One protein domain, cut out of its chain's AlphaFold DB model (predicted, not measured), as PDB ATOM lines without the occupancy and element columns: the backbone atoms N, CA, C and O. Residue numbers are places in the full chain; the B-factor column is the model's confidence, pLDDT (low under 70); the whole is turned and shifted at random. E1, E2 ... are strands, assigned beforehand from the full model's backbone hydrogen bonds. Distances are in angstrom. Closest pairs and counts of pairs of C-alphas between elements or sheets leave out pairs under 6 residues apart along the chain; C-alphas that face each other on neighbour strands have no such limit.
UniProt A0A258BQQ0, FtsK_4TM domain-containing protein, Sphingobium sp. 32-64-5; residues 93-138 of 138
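This is residues 93 to 138 of the 138 residues of the protein "FtsK_4TM domain-containing protein" of Sphingobium sp. 32-64-5 (UniProt A0A258BQQ0). A long, narrow two-stranded ribbon, the hairpin of E3 and E4, makes most of the length and bends along its course; at its open end, away from the turn at residues 119 and 120, sits a small three-stranded sheet of E1, E2 and E5. The printed part has 46 residues, with five named strands, E1 to E5 in chain order, and no named helix: the class is all strand. Both sheets are antiparallel, the small one in the order E1, E2, E5. The whole is extended, a rod spanning 53 by 20 by 11 A, with a radius of gyration of the C-alphas of 17.0 A.

E3, residues 105 to 118, is 33.9 A long and begins at C-alpha 105 (-74.379, 152.002, -11.280). E4, residues 121 to 131, is 31.8 A long and ends at C-alpha 131 (-79.472, 152.207, -9.547). The short strands are E1, residues 94 to 96, 6.5 A; E2, residues 99 to 101, 6.5 A; and E5, residues 134 to 136, 7.0 A, ending at C-alpha 136 (-79.727, 145.928, 6.346).

E3 and E4 form an antiparallel hairpin at 161 degrees, with N 107 and O 129 at 2.9 A and N 115 and O 123 at 2.8 A, within hydrogen-bond range. E3 bends by 59 degrees at residue 112. E4 runs on into E5 across a break of 2 residues, at 50 degrees. E3 and E4 are each apart from E1, E2 and E5. E2 is the inner strand of the small sheet. It forms an antiparallel hairpin with edge strand E1 at 155 degrees, with N 101 and O 94 at 2.8 A, and is antiparallel to edge strand E5 at 153 degrees, with N 100 and O 135 at 2.9 A.

The two C-alphas farthest apart are those of Gly 120 and Ala 138, 53.6 A. The printed part has no cut, and its four links between strands are tight. Its mean pLDDT is 84.1, and no printed residue is under 70.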
ATOM      1  N   PRO A  93     -69.136 151.861  -2.302       83.88
ATOM      2  CA  PRO A  93     -70.064 151.305  -1.324       83.88
ATOM      3  C   PRO A  93     -70.034 152.131  -0.033       83.88
ATOM      4  O   PRO A  93     -68.979 152.603   0.398       83.88
ATOM      5  N   ALA A  94     -71.189 152.280   0.611       87.00
ATOM      6  CA  ALA A  94     -71.331 153.086   1.820       87.00
ATOM      7  C   ALA A  94     -72.297 152.433   2.810       87.00
ATOM      8  O   ALA A  94     -73.245 151.764   2.409       87.00
ATOM      9  N   THR A  95     -72.099 152.667   4.107       87.38
ATOM     10  CA  THR A  95     -73.072 152.297   5.142       87.38
ATOM     11  C   THR A  95     -73.565 153.558   5.834       87.38
ATOM     12  O   THR A  95     -72.771 154.310   6.395       87.38
ATOM     13  N   VAL A  96     -74.878 153.793   5.810       86.69
ATOM     14  CA  VAL A  96     -75.509 154.962   6.439       86.69
ATOM     15  C   VAL A  96     -76.612 154.478   7.369       86.69
ATOM     16  O   VAL A  96     -77.488 153.729   6.949       86.69
ATOM     17  N   ALA A  97     -76.555 154.879   8.643       89.25
ATOM     18  CA  ALA A  97     -77.536 154.503   9.668       89.25
ATOM     19  C   ALA A  97     -77.811 152.981   9.767       89.25
ATOM     20  O   ALA A  97     -78.942 152.563   9.994       89.25
ATOM     21  N   GLY A  98     -76.780 152.145   9.580       87.38
ATOM     22  CA  GLY A  98     -76.912 150.683   9.630       87.38
ATOM     23  C   GLY A  98     -77.502 150.044   8.366       87.38
ATOM     24  O   GLY A  98     -77.815 148.859   8.377       87.38
ATOM     25  N   ILE A  99     -77.652 150.796   7.273       87.12
ATOM     26  CA  ILE A  99     -78.017 150.271   5.953       87.12
ATOM     27  C   ILE A  99     -76.765 150.249   5.086       87.12
ATOM     28  O   ILE A  99     -76.116 151.282   4.921       87.12
ATOM     29  N   SER A 100     -76.434 149.084   4.538       87.06
ATOM     30  CA  SER A 100     -75.318 148.906   3.612       87.06
ATOM     31  C   SER A 100     -75.801 149.085   2.178       87.06
ATOM     32  O   SER A 100     -76.727 148.405   1.735       87.06
ATOM     33  N   PHE A 101     -75.155 149.988   1.453       84.62
ATOM     34  CA  PHE A 101     -75.403 150.281   0.049       84.62
ATOM     35  C   PHE A 101     -74.286 149.672  -0.798       84.62
ATOM     36  O   PHE A 101     -73.098 149.884  -0.537       84.62
ATOM     37  N   ALA A 102     -74.677 148.908  -1.814       85.06
ATOM     38  CA  ALA A 102     -73.767 148.446  -2.852       85.06
ATOM     39  C   ALA A 102     -73.321 149.631  -3.738       85.06
ATOM     40  O   ALA A 102     -73.989 150.669  -3.728       85.06
ATOM     41  N   PRO A 103     -72.235 149.481  -4.525       82.94
ATOM     42  CA  PRO A 103     -71.855 150.456  -5.547       82.94
ATOM     43  C   PRO A 103     -73.055 150.893  -6.393       82.94
ATOM     44  O   PRO A 103     -73.812 150.043  -6.867       82.94
ATOM     45  N   ALA A 104     -73.239 152.201  -6.578       81.12
ATOM     46  CA  ALA A 104     -74.221 152.702  -7.527       81.12
ATOM     47  C   ALA A 104     -73.739 152.450  -8.957       81.12
ATOM     48  O   ALA A 104     -72.558 152.620  -9.259       81.12
ATOM     49  N   PHE A 105     -74.664 152.124  -9.853       82.19
ATOM     50  CA  PHE A 105     -74.379 152.002 -11.280       82.19
ATOM     51  C   PHE A 105     -75.148 153.076 -12.043       82.19
ATOM     52  O   PHE A 105     -76.329 153.299 -11.767       82.19
ATOM     53  N   LEU A 106     -74.484 153.738 -12.995       84.06
ATOM     54  CA  LEU A 106     -75.164 154.594 -13.965       84.06
ATOM     55  C   LEU A 106     -75.990 153.696 -14.892       84.06
ATOM     56  O   LEU A 106     -75.422 152.887 -15.624       84.06
ATOM     57  N   ASP A 107     -77.310 153.842 -14.848       88.25
ATOM     58  CA  ASP A 107     -78.238 153.081 -15.688       88.25
ATOM     59  C   ASP A 107     -78.450 153.790 -17.029       88.25
ATOM     60  O   ASP A 107     -78.273 153.207 -18.100       88.25
ATOM     61  N   ALA A 108     -78.747 155.091 -16.974       86.50
ATOM     62  CA  ALA A 108     -78.978 155.896 -18.161       86.50
ATOM     63  C   ALA A 108     -78.452 157.322 -18.006       86.50
ATOM     64  O   ALA A 108     -78.569 157.958 -16.959       86.50
ATOM     65  N   GLU A 109     -77.922 157.847 -19.106       88.44
ATOM     66  CA  GLU A 109     -77.730 159.276 -19.315       88.44
ATOM     67  C   GLU A 109     -78.735 159.729 -20.379       88.44
ATOM     68  O   GLU A 109     -78.798 159.151 -21.466       88.44
ATOM     69  N   ARG A 110     -79.549 160.739 -20.060       88.00
ATOM     70  CA  ARG A 110     -80.601 161.272 -20.939       88.00
ATOM     71  C   ARG A 110     -80.378 162.758 -21.220       88.00
ATOM     72  O   ARG A 110     -79.969 163.500 -20.329       88.00
ATOM     73  N   GLY A 111     -80.668 163.178 -22.451       83.75
ATOM     74  CA  GLY A 111     -80.481 164.545 -22.947       83.75
ATOM     75  C   GLY A 111     -79.369 164.666 -24.008       83.75
ATOM     76  O   GLY A 111     -78.871 163.648 -24.497       83.75
ATOM     77  N   PRO A 112     -78.954 165.895 -24.370       79.38
ATOM     78  CA  PRO A 112     -79.399 167.162 -23.794       79.38
ATOM     79  C   PRO A 112     -80.828 167.527 -24.222       79.38
ATOM     80  O   PRO A 112     -81.151 167.480 -25.409       79.38
ATOM     81  N   ASP A 113     -81.667 167.870 -23.244       83.38
ATOM     82  CA  ASP A 113     -83.014 168.394 -23.475       83.38
ATOM     83  C   ASP A 113     -83.022 169.902 -23.206       83.38
ATOM     84  O   ASP A 113     -82.636 170.345 -22.120       83.38
ATOM     85  N   THR A 114     -83.510 170.691 -24.164       81.88
ATOM     86  CA  THR A 114     -83.731 172.124 -23.957       81.88
ATOM     87  C   THR A 114     -85.007 172.341 -23.140       81.88
ATOM     88  O   THR A 114     -86.105 171.995 -23.580       81.88
ATOM     89  N   GLU A 115     -84.885 172.964 -21.972       84.75
ATOM     90  CA  GLU A 115     -85.996 173.335 -21.096       84.75
ATOM     91  C   GLU A 115     -86.149 174.862 -21.056       84.75
ATOM     92  O   GLU A 115     -85.192 175.597 -20.805       84.75
ATOM     93  N   ASP A 116     -87.358 175.354 -21.340       85.12
ATOM     94  CA  ASP A 116     -87.704 176.773 -21.215       85.12
ATOM     95  C   ASP A 116     -88.174 177.041 -19.782       85.12
ATOM     96  O   ASP A 116     -89.185 176.494 -19.338       85.12
ATOM     97  N   LEU A 117     -87.429 177.872 -19.053       81.44
ATOM     98  CA  LEU A 117     -87.736 178.241 -17.669       81.44
ATOM     99  C   LEU A 117     -88.713 179.427 -17.583       81.44
ATOM    100  O   LEU A 117     -89.051 179.878 -16.488       81.44
ATOM    101  N   GLY A 118     -89.172 179.942 -18.727       81.19
ATOM    102  CA  GLY A 118     -89.963 181.159 -18.823       81.19
ATOM    103  C   GLY A 118     -89.097 182.421 -18.821       81.19
ATOM    104  O   GLY A 118     -87.904 182.411 -18.518       81.19
ATOM    105  N   GLY A 119     -89.689 183.553 -19.221       81.75
ATOM    106  CA  GLY A 119     -88.982 184.842 -19.268       81.75
ATOM    107  C   GLY A 119     -87.864 184.927 -20.322       81.75
ATOM    108  O   GLY A 119     -87.038 185.832 -20.254       81.75
ATOM    109  N   GLY A 120     -87.833 184.002 -21.288       77.19
ATOM    110  CA  GLY A 120     -86.807 183.926 -22.334       77.19
ATOM    111  C   GLY A 120     -85.548 183.148 -21.938       77.19
ATOM    112  O   GLY A 120     -84.622 183.063 -22.744       77.19
ATOM    113  N   ALA A 121     -85.504 182.571 -20.733       72.00
ATOM    114  CA  ALA A 121     -84.395 181.743 -20.276       72.00
ATOM    115  C   ALA A 121     -84.566 180.291 -20.744       72.00
ATOM    116  O   ALA A 121     -85.579 179.652 -20.467       72.00
ATOM    117  N   ARG A 122     -83.548 179.757 -21.423       76.00
ATOM    118  CA  ARG A 122     -83.470 178.343 -21.812       76.00
ATOM    119  C   ARG A 122     -82.270 177.704 -21.144       76.00
ATOM    120  O   ARG A 122     -81.203 178.315 -21.116       76.00
ATOM    121  N   VAL A 123     -82.444 176.487 -20.650       77.75
ATOM    122  CA  VAL A 123     -81.364 175.676 -20.087       77.75
ATOM    123  C   VAL A 123     -81.279 174.347 -20.817       77.75
ATOM    124  O   VAL A 123     -82.284 173.793 -21.249       77.75
ATOM    125  N   GLU A 124     -80.062 173.843 -20.965       80.44
ATOM    126  CA  GLU A 124     -79.800 172.517 -21.517       80.44
ATOM    127  C   GLU A 124     -79.600 171.547 -20.355       80.44
ATOM    128  O   GLU A 124     -78.675 171.704 -19.553       80.44
ATOM    129  N   ARG A 125     -80.477 170.550 -20.245       82.69
ATOM    130  CA  ARG A 125     -80.476 169.595 -19.138       82.69
ATOM    131  C   ARG A 125     -79.943 168.244 -19.587       82.69
ATOM    132  O   ARG A 125     -80.377 167.692 -20.595       82.69
ATOM    133  N   VAL A 126     -79.046 167.682 -18.783       84.44
ATOM    134  CA  VAL A 126     -78.623 166.281 -18.875       84.44
ATOM    135  C   VAL A 126     -78.994 165.596 -17.567       84.44
ATOM    136  O   VAL A 126     -78.597 166.052 -16.495       84.44
ATOM    137  N   SER A 127     -79.753 164.509 -17.660       86.94
ATOM    138  CA  SER A 127     -80.190 163.710 -16.516       86.94
ATOM    139  C   SER A 127     -79.358 162.436 -16.418       86.94
ATOM    140  O   SER A 127     -79.100 161.783 -17.429       86.94
ATOM    141  N   LEU A 128     -78.955 162.075 -15.199       88.50
ATOM    142  CA  LEU A 128     -78.227 160.844 -14.895       88.50
ATOM    143  C   LEU A 128     -79.072 160.003 -13.942       88.50
ATOM    144  O   LEU A 128     -79.352 160.435 -12.823       88.50
ATOM    145  N   ASP A 129     -79.468 158.816 -14.386       88.62
ATOM    146  CA  ASP A 129     -80.253 157.870 -13.599       88.62
ATOM    147  C   ASP A 129     -79.323 156.802 -13.008       88.62
ATOM    148  O   ASP A 129     -78.534 156.182 -13.725       88.62
ATOM    149  N   PHE A 130     -79.416 156.580 -11.696       87.62
ATOM    150  CA  PHE A 130     -78.576 155.627 -10.969       87.62
ATOM    151  C   PHE A 130     -79.414 154.541 -10.305       87.62
ATOM    152  O   PHE A 130     -80.467 154.826  -9.732       87.62
ATOM    153  N   PHE A 131     -78.899 153.313 -10.305       87.56
ATOM    154  CA  PHE A 131     -79.472 152.207  -9.547       87.56
ATOM    155  C   PHE A 131     -78.575 151.870  -8.349       87.56
ATOM    156  O   PHE A 131     -77.370 151.671  -8.506       87.56
ATOM    157  N   ILE A 132     -79.163 151.799  -7.148       86.25
ATOM    158  CA  ILE A 132     -78.452 151.532  -5.889       86.25
ATOM    159  C   ILE A 132     -79.166 150.404  -5.149       86.25
ATOM    160  O   ILE A 132     -80.349 150.504  -4.830       86.25
ATOM    161  N   TRP A 133     -78.439 149.325  -4.871       86.25
ATOM    162  CA  TRP A 133     -78.954 148.179  -4.125       86.25
ATOM    163  C   TRP A 133     -78.619 148.392  -2.653       86.25
ATOM    164  O   TRP A 133     -77.524 148.857  -2.333       86.25
ATOM    165  N   PHE A 134     -79.529 148.035  -1.752       88.50
ATOM    166  CA  PHE A 134     -79.293 148.161  -0.319       88.50
ATOM    167  C   PHE A 134     -79.756 146.920   0.434       88.50
ATOM    168  O   PHE A 134     -80.697 146.235   0.027       88.50
ATOM    169  N   SER A 135     -79.104 146.653   1.558       87.94
ATOM    170  CA  SER A 135     -79.529 145.656   2.531       87.94
ATOM    171  C   SER A 135     -79.317 146.187   3.951       87.94
ATOM    172  O   SER A 135     -78.432 147.021   4.167       87.94
ATOM    173  N   PRO A 136     -80.077 145.705   4.947       86.56
ATOM    174  CA  PRO A 136     -79.727 145.928   6.346       86.56
ATOM    175  C   PRO A 136     -78.289 145.455   6.606       86.56
ATOM    176  O   PRO A 136     -77.879 144.421   6.069       86.56
ATOM    177  N   ALA A 137     -77.510 146.210   7.382       76.56
ATOM    178  CA  ALA A 137     -76.215 145.736   7.851       76.56
ATOM    179  C   ALA A 137     -76.436 144.581   8.842       76.56
ATOM    180  O   ALA A 137     -77.340 144.653   9.678       76.56
ATOM    181  N   ALA A 138     -75.653 143.510   8.688       75.56
ATOM    182  CA  ALA A 138     -75.648 142.370   9.604       75.56
ATOM    183  C   ALA A 138     -75.023 142.736  10.956       75.56
ATOM    184  O   ALA A 138     -74.092 143.576  10.962       75.56
TER     185      ALA A 138